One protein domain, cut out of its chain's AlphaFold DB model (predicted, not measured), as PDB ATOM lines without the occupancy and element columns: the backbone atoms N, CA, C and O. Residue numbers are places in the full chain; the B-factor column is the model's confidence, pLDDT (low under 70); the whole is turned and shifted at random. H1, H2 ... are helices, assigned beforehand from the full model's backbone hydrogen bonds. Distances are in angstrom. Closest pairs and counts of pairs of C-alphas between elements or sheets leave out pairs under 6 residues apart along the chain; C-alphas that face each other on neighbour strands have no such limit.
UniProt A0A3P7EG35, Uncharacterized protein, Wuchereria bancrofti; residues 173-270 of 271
ATOM      1  N   SER A 173     253.029 163.961  96.052       90.32
ATOM      2  CA  SER A 173     251.587 163.696  96.007       90.32
ATOM      3  C   SER A 173     250.732 164.890  96.431       90.32
ATOM      4  O   SER A 173     249.508 164.789  96.417       90.32
ATOM      5  N   LEU A 174     251.336 166.035  96.776       90.97
ATOM      6  CA  LEU A 174     250.629 167.189  97.348       90.97
ATOM      7  C   LEU A 174     249.446 167.657  96.492       90.97
ATOM      8  O   LEU A 174     248.346 167.835  97.009       90.97
ATOM      9  N   ARG A 175     249.653 167.837  95.182       89.91
ATOM     10  CA  ARG A 175     248.597 168.322  94.272       89.91
ATOM     11  C   ARG A 175     247.430 167.344  94.175       89.91
ATOM     12  O   ARG A 175     246.278 167.760  94.205       89.91
ATOM     13  N   TRP A 176     247.741 166.055  94.078       92.97
ATOM     14  CA  TRP A 176     246.738 165.002  93.973       92.97
ATOM     15  C   TRP A 176     245.949 164.845  95.275       92.97
ATOM     16  O   TRP A 176     244.722 164.828  95.263       92.97
ATOM     17  N   ASN A 177     246.650 164.843  96.409       92.92
ATOM     18  CA  ASN A 177     246.036 164.764  97.730       92.92
ATOM     19  C   ASN A 177     245.149 165.985  98.013       92.92
ATOM     20  O   ASN A 177     244.055 165.825  98.546       92.92
ATOM     21  N   LEU A 178     245.578 167.191  97.618       90.97
ATOM     22  CA  LEU A 178     244.765 168.404  97.738       90.97
ATOM     23  C   LEU A 178     243.489 168.314  96.893       90.97
ATOM     24  O   LEU A 178     242.411 168.639  97.385       90.97
ATOM     25  N   PHE A 179     243.595 167.847  95.648       91.75
ATOM     26  CA  PHE A 179     242.434 167.663  94.779       91.75
ATOM     27  C   PHE A 179     241.421 166.687  95.393       91.75
ATOM     28  O   PHE A 179     240.248 167.030  95.538       91.75
ATOM     29  N   ILE A 180     241.885 165.516  95.842       94.31
ATOM     30  CA  ILE A 180     241.033 164.533  96.523       94.31
ATOM     31  C   ILE A 180     240.393 165.140  97.775       94.31
ATOM     32  O   ILE A 180     239.191 164.982  97.976       94.31
ATOM     33  N   ALA A 181     241.157 165.863  98.598       91.65
ATOM     34  CA  ALA A 181     240.637 166.481  99.814       91.65
ATOM     35  C   ALA A 181     239.505 167.479  99.519       91.65
ATOM     36  O   ALA A 181     238.468 167.442 100.183       91.65
ATOM     37  N   ILE A 182     239.660 168.326  98.495       89.26
ATOM     38  CA  ILE A 182     238.619 169.273  98.071       89.26
ATOM     39  C   ILE A 182     237.375 168.522  97.583       89.26
ATOM     40  O   ILE A 182     236.265 168.867  97.990       89.26
ATOM     41  N   CYS A 183     237.534 167.473  96.770       90.91
ATOM     42  CA  CYS A 183     236.412 166.656  96.297       90.91
ATOM     43  C   CYS A 183     235.653 165.991  97.451       90.91
ATOM     44  O   CYS A 183     234.425 166.072  97.513       90.91
ATOM     45  N   VAL A 184     236.370 165.373  98.393       93.54
ATOM     46  CA  VAL A 184     235.773 164.702  99.554       93.54
ATOM     47  C   VAL A 184     235.006 165.702 100.415       93.54
ATOM     48  O   VAL A 184     233.837 165.473 100.721       93.54
ATOM     49  N   ILE A 185     235.604 166.846 100.749       90.02
ATOM     50  CA  ILE A 185     234.957 167.858 101.596       90.02
ATOM     51  C   ILE A 185     233.757 168.486 100.888       90.02
ATOM     52  O   ILE A 185     232.702 168.641 101.499       90.02
ATOM     53  N   SER A 186     233.877 168.784  99.594       87.17
ATOM     54  CA  SER A 186     232.760 169.281  98.788       87.17
ATOM     55  C   SER A 186     231.589 168.290  98.780       87.17
ATOM     56  O   SER A 186     230.447 168.681  99.029       87.17
ATOM     57  N   SER A 187     231.866 166.992  98.604       90.87
ATOM     58  CA  SER A 187     230.836 165.946  98.637       90.87
ATOM     59  C   SER A 187     230.173 165.807 100.015       90.87
ATOM     60  O   SER A 187     228.948 165.724 100.106       90.87
ATOM     61  N   ALA A 188     230.952 165.871 101.098       91.31
ATOM     62  CA  ALA A 188     230.429 165.808 102.459       91.31
ATOM     63  C   ALA A 188     229.517 167.006 102.763       91.31
ATOM     64  O   ALA A 188     228.408 166.838 103.273       91.31
ATOM     65  N   VAL A 189     229.945 168.215 102.388       87.71
ATOM     66  CA  VAL A 189     229.148 169.437 102.546       87.71
ATOM     67  C   VAL A 189     227.859 169.360 101.727       87.71
ATOM     68  O   VAL A 189     226.798 169.730 102.230       87.71
ATOM     69  N   PHE A 190     227.917 168.846 100.495       88.78
ATOM     70  CA  PHE A 190     226.736 168.681  99.648       88.78
ATOM     71  C   PHE A 190     225.679 167.797 100.314       88.78
ATOM     72  O   PHE A 190     224.501 168.163 100.348       88.78
ATOM     73  N   ILE A 191     226.100 166.660 100.875       91.37
ATOM     74  CA  ILE A 191     225.211 165.715 101.558       91.37
ATOM     75  C   ILE A 191     224.578 166.379 102.784       91.37
ATOM     76  O   ILE A 191     223.354 166.385 102.913       91.37
ATOM     77  N   VAL A 192     225.385 167.000 103.650       89.70
ATOM     78  CA  VAL A 192     224.893 167.643 104.879       89.70
ATOM     79  C   VAL A 192     223.895 168.761 104.560       89.70
ATOM     80  O   VAL A 192     222.805 168.797 105.130       89.70
ATOM     81  N   ILE A 193     224.214 169.647 103.612       85.97
ATOM     82  CA  ILE A 193     223.318 170.747 103.227       85.97
ATOM     83  C   ILE A 193     222.044 170.214 102.562       85.97
ATOM     84  O   ILE A 193     220.958 170.729 102.833       85.97
ATOM     85  N   SER A 194     222.146 169.178 101.724       87.94
ATOM     86  CA  SER A 194     220.980 168.565 101.076       87.94
ATOM     87  C   SER A 194     219.995 168.005 102.099       87.94
ATOM     88  O   SER A 194     218.792 168.243 101.969       87.94
ATOM     89  N   VAL A 195     220.499 167.331 103.138       88.92
ATOM     90  CA  VAL A 195     219.684 166.794 104.237       88.92
ATOM     91  C   VAL A 195     219.054 167.919 105.058       88.92
ATOM     92  O   VAL A 195     217.858 167.884 105.318       88.92
ATOM     93  N   VAL A 196     219.817 168.954 105.425       85.78
ATOM     94  CA  VAL A 196     219.313 170.052 106.272       85.78
ATOM     95  C   VAL A 196     218.275 170.922 105.549       85.78
ATOM     96  O   VAL A 196     217.277 171.327 106.145       85.78
ATOM     97  N   ILE A 197     218.491 171.236 104.268       83.41
ATOM     98  CA  ILE A 197     217.591 172.111 103.497       83.41
ATOM     99  C   ILE A 197     216.388 171.332 102.933       83.41
ATOM    100  O   ILE A 197     215.375 171.957 102.602       83.41
ATOM    101  N   PHE A 198     216.476 169.996 102.839       86.43
ATOM    102  CA  PHE A 198     215.534 169.135 102.108       86.43
ATOM    103  C   PHE A 198     215.319 169.599 100.654       86.43
ATOM    104  O   PHE A 198     214.231 169.490 100.092       86.43
ATOM    105  N   ASN A 199     216.360 170.165 100.034       85.97
ATOM    106  CA  ASN A 199     216.338 170.569  98.631       85.97
ATOM    107  C   ASN A 199     217.737 170.400  98.002       85.97
ATOM    108  O   ASN A 199     218.590 171.280  98.175       85.97
ATOM    109  N   PRO A 200     217.978 169.308  97.252       88.50
ATOM    110  CA  PRO A 200     219.291 169.029  96.667       88.50
ATOM    111  C   PRO A 200     219.683 170.038  95.577       88.50
ATOM    112  O   PRO A 200     220.864 170.305  95.375       88.50
ATOM    113  N   TRP A 201     218.707 170.663  94.910       88.39
ATOM    114  CA  TRP A 201     218.966 171.672  93.880       88.39
ATOM    115  C   TRP A 201     219.554 172.953  94.482       88.39
ATOM    116  O   TRP A 201     220.514 173.517  93.960       88.39
ATOM    117  N   ALA A 202     219.025 173.382  95.632       84.33
ATOM    118  CA  ALA A 202     219.582 174.509  96.376       84.33
ATOM    119  C   ALA A 202     220.988 174.194  96.914       84.33
ATOM    120  O   ALA A 202     221.870 175.050  96.850       84.33
ATOM    121  N   ALA A 203     221.214 172.967  97.396       86.64
ATOM    122  CA  ALA A 203     222.525 172.526  97.867       86.64
ATOM    123  C   ALA A 203     223.576 172.516  96.743       86.64
ATOM    124  O   ALA A 203     224.688 173.002  96.952       86.64
ATOM    125  N   MET A 204     223.219 172.058  95.536       87.73
ATOM    126  CA  MET A 204     224.106 172.099  94.361       87.73
ATOM    127  C   MET A 204     224.573 173.522  94.039       87.73
ATOM    128  O   MET A 204     225.758 173.747  93.809       87.73
ATOM    129  N   MET A 205     223.666 174.502  94.075       88.35
ATOM    130  CA  MET A 205     224.015 175.902  93.804       88.35
ATOM    131  C   MET A 205     225.008 176.458  94.831       88.35
ATOM    132  O   MET A 205     225.941 177.165  94.460       88.35
ATOM    133  N   VAL A 206     224.853 176.106  96.114       86.08
ATOM    134  CA  VAL A 206     225.811 176.501  97.163       86.08
ATOM    135  C   VAL A 206     227.185 175.901  96.894       86.08
ATOM    136  O   VAL A 206     228.184 176.609  96.981       86.08
ATOM    137  N   ILE A 207     227.243 174.620  96.533       88.60
ATOM    138  CA  ILE A 207     228.504 173.936  96.238       88.60
ATOM    139  C   ILE A 207     229.230 174.570  95.052       88.60
ATOM    140  O   ILE A 207     230.438 174.769  95.138       88.60
ATOM    141  N   ILE A 208     228.518 174.954  93.990       89.97
ATOM    142  CA  ILE A 208     229.123 175.648  92.841       89.97
ATOM    143  C   ILE A 208     229.794 176.956  93.281       89.97
ATOM    144  O   ILE A 208     230.932 177.217  92.899       89.97
ATOM    145  N   VAL A 209     229.128 177.750  94.127       88.84
ATOM    146  CA  VAL A 209     229.700 179.002  94.652       88.84
ATOM    147  C   VAL A 209     230.934 178.724  95.510       88.84
ATOM    148  O   VAL A 209     231.957 179.382  95.343       88.84
ATOM    149  N   VAL A 210     230.874 177.720  96.388       88.37
ATOM    150  CA  VAL A 210     232.007 177.337  97.244       88.37
ATOM    151  C   VAL A 210     233.203 176.880  96.407       88.37
ATOM    152  O   VAL A 210     234.329 177.292  96.680       88.37
ATOM    153  N   ILE A 211     232.979 176.078  95.361       89.30
ATOM    154  CA  ILE A 211     234.041 175.650  94.441       89.30
ATOM    155  C   ILE A 211     234.624 176.862  93.695       89.30
ATOM    156  O   ILE A 211     235.846 176.981  93.617       89.30
ATOM    157  N   SER A 212     233.800 177.805  93.222       91.21
ATOM    158  CA  SER A 212     234.297 179.052  92.611       91.21
ATOM    159  C   SER A 212     235.215 179.817  93.564       91.21
ATOM    160  O   SER A 212     236.346 180.134  93.202       91.21
ATOM    161  N   MET A 213     234.797 180.002  94.822       89.90
ATOM    162  CA  MET A 213     235.614 180.672  95.840       89.90
ATOM    163  C   MET A 213     236.949 179.954  96.083       89.90
ATOM    164  O   MET A 213     237.971 180.607  96.287       89.90
ATOM    165  N   THR A 214     236.986 178.615  96.037       89.30
ATOM    166  CA  THR A 214     238.265 177.886  96.154       89.30
ATOM    167  C   THR A 214     239.201 178.131  94.990       89.30
ATOM    168  O   THR A 214     240.402 178.289  95.203       89.30
ATOM    169  N   ILE A 215     238.662 178.172  93.772       92.18
ATOM    170  CA  ILE A 215     239.440 178.424  92.561       92.18
ATOM    171  C   ILE A 215     239.960 179.864  92.580       92.18
ATOM    172  O   ILE A 215     241.118 180.088  92.245       92.18
ATOM    173  N   GLU A 216     239.155 180.822  93.044       92.97
ATOM    174  CA  GLU A 216     239.561 182.221  93.218       92.97
ATOM    175  C   GLU A 216     240.690 182.367  94.246       92.97
ATOM    176  O   GLU A 216     241.694 183.016  93.957       92.97
ATOM    177  N   LEU A 217     240.586 181.716  95.412       91.75
ATOM    178  CA  LEU A 217     241.648 181.731  96.426       91.75
ATOM    179  C   LEU A 217     242.929 181.057  95.923       91.75
ATOM    180  O   LEU A 217     244.018 181.605  96.093       91.75
ATOM    181  N   ALA A 218     242.815 179.903  95.262       91.25
ATOM    182  CA  ALA A 218     243.961 179.218  94.669       91.25
ATOM    183  C   ALA A 218     244.604 180.052  93.546       91.25
ATOM    184  O   ALA A 218     245.831 180.127  93.449       91.25
ATOM    185  N   GLY A 219     243.790 180.723  92.726       92.26
ATOM    186  CA  GLY A 219     244.240 181.646  91.687       92.26
ATOM    187  C   GLY A 219     244.946 182.869  92.269       92.26
ATOM    188  O   GLY A 219     246.016 183.242  91.791       92.26
ATOM    189  N   PHE A 220     244.414 183.440  93.352       93.14
ATOM    190  CA  PHE A 220     245.035 184.555  94.064       93.14
ATOM    191  C   PHE A 220     246.373 184.162  94.699       93.14
ATOM    192  O   PHE A 220     247.342 184.918  94.611       93.14
ATOM    193  N   MET A 221     246.474 182.959  95.273       91.97
ATOM    194  CA  MET A 221     247.754 182.414  95.747       91.97
ATOM    195  C   MET A 221     248.777 182.314  94.608       91.97
ATOM    196  O   MET A 221     249.934 182.690  94.785       91.97
ATOM    197  N   GLY A 222     248.343 181.868  93.425       89.92
ATOM    198  CA  GLY A 222     249.186 181.824  92.230       89.92
ATOM    199  C   GLY A 222     249.642 183.211  91.766       89.92
ATOM    200  O   GLY A 222     250.825 183.407  91.499       89.92
ATOM    201  N   ALA A 223     248.730 184.185  91.723       93.53
ATOM    202  CA  ALA A 223     249.014 185.552  91.283       93.53
ATOM    203  C   ALA A 223     249.943 186.315  92.243       93.53
ATOM    204  O   ALA A 223     250.778 187.101  91.804       93.53
ATOM    205  N   THR A 224     249.829 186.068  93.550       92.87
ATOM    206  CA  THR A 224     250.677 186.690  94.582       92.87
ATOM    207  C   THR A 224     252.025 185.989  94.770       92.87
ATOM    208  O   THR A 224     252.847 186.438  95.568       92.87
ATOM    209  N   GLY A 225     252.278 184.894  94.046       88.70
ATOM    210  CA  GLY A 225     253.518 184.124  94.153       88.70
ATOM    211  C   GLY A 225     253.627 183.281  95.430       88.70
ATOM    212  O   GLY A 225     254.719 182.818  95.769       88.70
ATOM    213  N   VAL A 226     252.519 183.049  96.142       89.21
ATOM    214  CA  VAL A 226     252.496 182.182  97.327       89.21
ATOM    215  C   VAL A 226     252.650 180.727  96.884       89.21
ATOM    216  O   VAL A 226     251.784 180.151  96.225       89.21
ATOM    217  N   LYS A 227     253.779 180.111  97.252       87.51
ATOM    218  CA  LYS A 227     254.090 178.722  96.890       87.51
ATOM    219  C   LYS A 227     253.154 177.744  97.602       87.51
ATOM    220  O   LYS A 227     252.931 177.848  98.807       87.51
ATOM    221  N   LEU A 228     252.685 176.737  96.863       88.45
ATOM    222  CA  LEU A 228     251.864 175.664  97.416       88.45
ATOM    223  C   LEU A 228     252.720 174.736  98.289       88.45
ATOM    224  O   LEU A 228     253.503 173.930  97.786       88.45
ATOM    225  N   ASN A 229     252.548 174.849  99.599       91.66
ATOM    226  CA  ASN A 229     253.086 173.939 100.604       91.66
ATOM    227  C   ASN A 229     251.939 173.235 101.368       91.66
ATOM    228  O   ASN A 229     250.784 173.666 101.269       91.66
ATOM    229  N   PRO A 230     252.218 172.172 102.142       90.35
ATOM    230  CA  PRO A 230     251.194 171.471 102.921       90.35
ATOM    231  C   PRO A 230     250.380 172.388 103.845       90.35
ATOM    232  O   PRO A 230     249.170 172.224 103.963       90.35
ATOM    233  N   VAL A 231     251.012 173.403 104.439       92.01
ATOM    234  CA  VAL A 231     250.335 174.367 105.321       92.01
ATOM    235  C   VAL A 231     249.299 175.187 104.546       92.01
ATOM    236  O   VAL A 231     248.144 175.278 104.949       92.01
ATOM    237  N   SER A 232     249.683 175.720 103.389       91.92
ATOM    238  CA  SER A 232     248.831 176.515 102.506       91.92
ATOM    239  C   SER A 232     247.684 175.690 101.909       91.92
ATOM    240  O   SER A 232     246.566 176.181 101.754       91.92
ATOM    241  N   ALA A 233     247.933 174.404 101.641       91.45
ATOM    242  CA  ALA A 233     246.914 173.458 101.205       91.45
ATOM    243  C   ALA A 233     245.843 173.265 102.293       91.45
ATOM    244  O   ALA A 233     244.649 173.338 102.004       91.45
ATOM    245  N   VAL A 234     246.256 173.113 103.557       92.28
ATOM    246  CA  VAL A 234     245.330 173.039 104.697       92.28
ATOM    247  C   VAL A 234     244.563 174.351 104.880       92.28
ATOM    248  O   VAL A 234     243.358 174.311 105.114       92.28
ATOM    249  N   THR A 235     245.200 175.517 104.715       92.28
ATOM    250  CA  THR A 235     244.480 176.802 104.809       92.28
ATOM    251  C   THR A 235     243.449 176.982 103.699       92.28
ATOM    252  O   THR A 235     242.375 177.521 103.959       92.28
ATOM    253  N   LEU A 236     243.724 176.488 102.486       89.50
ATOM    254  CA  LEU A 236     242.764 176.520 101.383       89.50
ATOM    255  C   LEU A 236     241.527 175.676 101.723       89.50
ATOM    256  O   LEU A 236     240.397 176.126 101.556       89.50
ATOM    257  N   VAL A 237     241.745 174.480 102.274       89.36
ATOM    258  CA  VAL A 237     240.673 173.600 102.753       89.36
ATOM    259  C   VAL A 237     239.892 174.234 103.912       89.36
ATOM    260  O   VAL A 237     238.664 174.184 103.929       89.36
ATOM    261  N   ALA A 238     240.566 174.881 104.863       90.25
ATOM    262  CA  ALA A 238     239.899 175.580 105.961       90.25
ATOM    263  C   ALA A 238     239.027 176.746 105.459       90.25
ATOM    264  O   ALA A 238     237.911 176.937 105.947       90.25
ATOM    265  N   ALA A 239     239.487 177.479 104.440       88.07
ATOM    266  CA  ALA A 239     238.716 178.552 103.817       88.07
ATOM    267  C   ALA A 239     237.396 178.046 103.201       88.07
ATOM    268  O   ALA A 239     236.382 178.740 103.298       88.07
ATOM    269  N   VAL A 240     237.363 176.815 102.667       84.34
ATOM    270  CA  VAL A 240     236.121 176.145 102.221       84.34
ATOM    271  C   VAL A 240     235.120 176.029 103.357       84.34
ATOM    272  O   VAL A 240     233.968 176.438 103.212       84.34
ATOM    273  N   GLY A 241     235.558 175.489 104.498       85.26
ATOM    274  CA  GLY A 241     234.694 175.287 105.660       85.26
ATOM    275  C   GLY A 241     234.091 176.600 106.160       85.26
ATOM    276  O   GLY A 241     232.891 176.677 106.434       85.26
ATOM    277  N   ILE A 242     234.902 177.660 106.190       87.91
ATOM    278  CA  ILE A 242     234.449 179.002 106.572       87.91
ATOM    279  C   ILE A 242     233.453 179.557 105.541       87.91
ATOM    280  O   ILE A 242     232.406 180.081 105.928       87.91
ATOM    281  N   GLY A 243     233.719 179.418 104.238       84.27
ATOM    282  CA  GLY A 243     232.825 179.896 103.175       84.27
ATOM    283  C   GLY A 243     231.439 179.241 103.214       84.27
ATOM    284  O   GLY A 243     230.415 179.919 103.094       84.27
ATOM    285  N   VAL A 244     231.389 177.935 103.487       84.24
ATOM    286  CA  VAL A 244     230.139 177.174 103.634       84.24
ATOM    287  C   VAL A 244     229.289 177.697 104.792       84.24
ATOM    288  O   VAL A 244     228.077 177.873 104.636       84.24
ATOM    289  N   PHE A 245     229.909 177.983 105.941       80.94
ATOM    290  CA  PHE A 245     229.199 178.503 107.111       80.94
ATOM    291  C   PHE A 245     228.516 179.850 106.816       80.94
ATOM    292  O   PHE A 245     227.350 180.055 107.171       80.94
ATOM    293  N   HIS A 246     229.196 180.743 106.093       80.67
ATOM    294  CA  HIS A 246     228.641 182.038 105.691       80.67
ATOM    295  C   HIS A 246     227.487 181.891 104.685       80.67
ATOM    296  O   HIS A 246     226.452 182.543 104.826       80.67
ATOM    297  N   LEU A 247     227.608 180.994 103.701       78.01
ATOM    298  CA  LEU A 247     226.548 180.763 102.713       78.01
ATOM    299  C   LEU A 247     225.305 180.116 103.334       78.01
ATOM    300  O   LEU A 247     224.181 180.544 103.062       78.01
ATOM    301  N   HIS A 248     225.481 179.124 104.210       77.69
ATOM    302  CA  HIS A 248     224.366 178.476 104.898       77.69
ATOM    303  C   HIS A 248     223.613 179.458 105.808       77.69
ATOM    304  O   HIS A 248     222.383 179.552 105.742       77.69
ATOM    305  N   THR A 249     224.335 180.242 106.618       76.99
ATOM    306  CA  THR A 249     223.720 181.263 107.481       76.99
ATOM    307  C   THR A 249     222.992 182.327 106.658       76.99
ATOM    308  O   THR A 249     221.857 182.676 106.989       76.99
ATOM    309  N   PHE A 250     223.557 182.768 105.531       77.95
ATOM    310  CA  PHE A 250     222.892 183.694 104.614       77.95
ATOM    311  C   PHE A 250     221.586 183.126 104.026       77.95
ATOM    312  O   PHE A 250     220.565 183.823 103.985       77.95
ATOM    313  N   LEU A 251     221.569 181.852 103.618       77.54
ATOM    314  CA  LEU A 251     220.359 181.201 103.105       77.54
ATOM    315  C   LEU A 251     219.267 181.070 104.171       77.54
ATOM    316  O   LEU A 251     218.095 181.342 103.883       77.54
ATOM    317  N   LEU A 252     219.634 180.717 105.405       77.70
ATOM    318  CA  LEU A 252     218.693 180.672 106.525       77.70
ATOM    319  C   LEU A 252     218.108 182.056 106.828       77.70
ATOM    320  O   LEU A 252     216.893 182.178 106.998       77.70
ATOM    321  N   GLN A 253     218.933 183.106 106.818       79.55
ATOM    322  CA  GLN A 253     218.470 184.486 106.996       79.55
ATOM    323  C   GLN A 253     217.496 184.899 105.885       79.55
ATOM    324  O   GLN A 253     216.426 185.442 106.170       79.55
ATOM    325  N   LYS A 254     217.787 184.568 104.617       77.18
ATOM    326  CA  LYS A 254     216.855 184.820 103.504       77.18
ATOM    327  C   LYS A 254     215.537 184.057 103.652       77.18
ATOM    328  O   LYS A 254     214.481 184.638 103.391       77.18
ATOM    329  N   LYS A 255     215.569 182.788 104.078       75.84
ATOM    330  CA  LYS A 255     214.355 181.981 104.305       75.84
ATOM    331  C   LYS A 255     213.513 182.570 105.438       75.84
ATOM    332  O   LYS A 255     212.306 182.734 105.275       75.84
ATOM    333  N   LYS A 256     214.153 182.983 106.539       77.51
ATOM    334  CA  LYS A 256     213.491 183.634 107.678       77.51
ATOM    335  C   LYS A 256     212.867 184.975 107.282       77.51
ATOM    336  O   LYS A 256     211.708 185.220 107.605       77.51
ATOM    337  N   LYS A 257     213.582 185.796 106.500       74.99
ATOM    338  CA  LYS A 257     213.067 187.075 105.981       74.99
ATOM    339  C   LYS A 257     211.862 186.874 105.054       74.99
ATOM    340  O   LYS A 257     210.858 187.553 105.233       74.99
ATOM    341  N   LYS A 258     211.910 185.899 104.134       74.84
ATOM    342  CA  LYS A 258     210.766 185.551 103.266       74.84
ATOM    343  C   LYS A 258     209.548 185.068 104.055       74.84
ATOM    344  O   LYS A 258     208.436 185.481 103.739       74.84
ATOM    345  N   ASN A 259     209.742 184.218 105.064       76.74
ATOM    346  CA  ASN A 259     208.638 183.745 105.902       76.74
ATOM    347  C   ASN A 259     208.009 184.893 106.700       76.74
ATOM    348  O   ASN A 259     206.792 185.021 106.691       76.74
ATOM    349  N   CYS A 260     208.823 185.772 107.294       75.32
ATOM    350  CA  CYS A 260     208.329 186.961 107.993       75.32
ATOM    351  C   CYS A 260     207.513 187.873 107.061       75.32
ATOM    352  O   CYS A 260     206.406 188.283 107.393       75.32
ATOM    353  N   GLN A 261     208.016 188.121 105.849       71.72
ATOM    354  CA  GLN A 261     207.332 188.965 104.871       71.72
ATOM    355  C   GLN A 261     205.990 188.363 104.423       71.72
ATOM    356  O   GLN A 261     205.014 189.093 104.282       71.72
ATOM    357  N   ARG A 262     205.912 187.031 104.262       74.93
ATOM    358  CA  ARG A 262     204.649 186.321 103.993       74.93
ATOM    359  C   ARG A 262     203.667 186.418 105.158       74.93
ATOM    360  O   ARG A 262     202.490 186.639 104.911       74.93
ATOM    361  N   SER A 263     204.135 186.286 106.400       74.71
ATOM    362  CA  SER A 263     203.285 186.440 107.588       74.71
ATOM    363  C   SER A 263     202.696 187.848 107.694       74.71
ATOM    364  O   SER A 263     201.510 187.983 107.968       74.71
ATOM    365  N   ILE A 264     203.489 188.887 107.412       75.44
ATOM    366  CA  ILE A 264     203.009 190.279 107.399       75.44
ATOM    367  C   ILE A 264     201.975 190.489 106.285       75.44
ATOM    368  O   ILE A 264     200.919 191.060 106.537       75.44
ATOM    369  N   PHE A 265     202.240 189.998 105.069       74.64
ATOM    370  CA  PHE A 265     201.283 190.111 103.962       74.64
ATOM    371  C   PHE A 265     199.970 189.366 104.245       74.64
ATOM    372  O   PHE A 265     198.903 189.867 103.914       74.64
ATOM    373  N   ALA A 266     200.038 188.198 104.889       76.93
ATOM    374  CA  ALA A 266     198.855 187.439 105.291       76.93
ATOM    375  C   ALA A 266     198.039 188.147 106.388       76.93
ATOM    376  O   ALA A 266     196.817 188.061 106.383       76.93
ATOM    377  N   LEU A 267     198.697 188.862 107.308       78.61
ATOM    378  CA  LEU A 267     198.023 189.699 108.306       78.61
ATOM    379  C   LEU A 267     197.333 190.909 107.665       78.61
ATOM    380  O   LEU A 267     196.197 191.205 108.012       78.61
ATOM    381  N   LEU A 268     197.996 191.572 106.714       77.65
ATOM    382  CA  LEU A 268     197.442 192.732 106.008       77.65
ATOM    383  C   LEU A 268     196.269 192.375 105.086       77.65
ATOM    384  O   LEU A 268     195.419 193.219 104.863       77.65
ATOM    385  N   ALA A 269     196.207 191.150 104.559       75.98
ATOM    386  CA  ALA A 269     195.114 190.707 103.689       75.98
ATOM    387  C   ALA A 269     193.812 190.345 104.439       75.98
ATOM    388  O   ALA A 269     192.798 190.101 103.792       75.98
ATOM    389  N   ASN A 270     193.846 190.274 105.776       69.71
ATOM    390  CA  ASN A 270     192.679 189.992 106.624       69.71
ATOM    391  C   ASN A 270     192.061 191.260 107.254       69.71
ATOM    392  O   ASN A 270     191.185 191.137 108.111       69.71
TER     393      ASN A 270
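This is residues 173 to 270 of the 271 residues of an uncharacterized protein of Wuchereria bancrofti (UniProt A0A3P7EG35). Three helices form a loose up-and-down bundle: H1 and H3 run nearly the same way, and H2 crosses slantwise over one side of the two, from the end of H1 past H3. H3 is by far the longest, and its last part runs on beyond the body, where residues 253 to 270 stick out as a long arm. The printed part has 98 residues with three named helices, H1, H2 and H3 in that order, and no named strand; the class is all helix. The whole is loose, with a radius of gyration of the C-alphas of 17.9 A, and it spans 64 by 27 by 17 A, the arm making much of the length.

Begin with the longest helix, H3, residues 230 to 268. Look at H2, residues 200 to 223: it touches H3, with residues 236 to 247 of H3 alone, and the closest C-alphas are those of Val 210 and Gly 243, 6.5 A apart. The two stand at a steep tilt of 40 degrees, opposite ways, and form a helical hairpin. Next find H1, residues 173 to 197, which touches H3 at a shallow tilt of 17 degrees, the same way; the closest C-alphas are those of Leu 178 and Ala 233, 6.5 A apart, and on H3 residues 230 to 248 alone take part. H1 and H2 touch through residues 186 to 197 of H1 and 200 to 211 of H2 alone, closest at the C-alphas of Ser 194 and Pro 200, 4.7 A apart. They too form a helical hairpin, at a shallow tilt of 30 degrees, opposite ways. With two of the three touching pairs at a shallow tilt, the packing is mostly aligned, but only just. In H1, H2 and H3 every O i to N i+4 pair is within hydrogen-bond range.

Find C-alpha 230 at (251.194, 171.471, 102.921); from there H3 runs 57.9 A to C-alpha 268 at (197.442, 192.732, 106.008). H1 starts at C-alpha 173, at (251.587, 163.696, 96.007), and runs 35.8 A to C-alpha 197. H2 runs 34.4 A from C-alpha 200 to C-alpha 223.

The C-alphas of Ser 173 and Asn 270, the two farthest apart, are 65.4 A from each other. Without residues 253 to 270, which stand free, the body of 80 residues spans 40 by 23 by 16 A. The printed part has no cut. The link from H1 to H2 is tight, with 2 residues, and that from H2 to H3 is short, with 6. The mean pLDDT of the printed part is 86.1, and residue 270 is the one printed residue under 70.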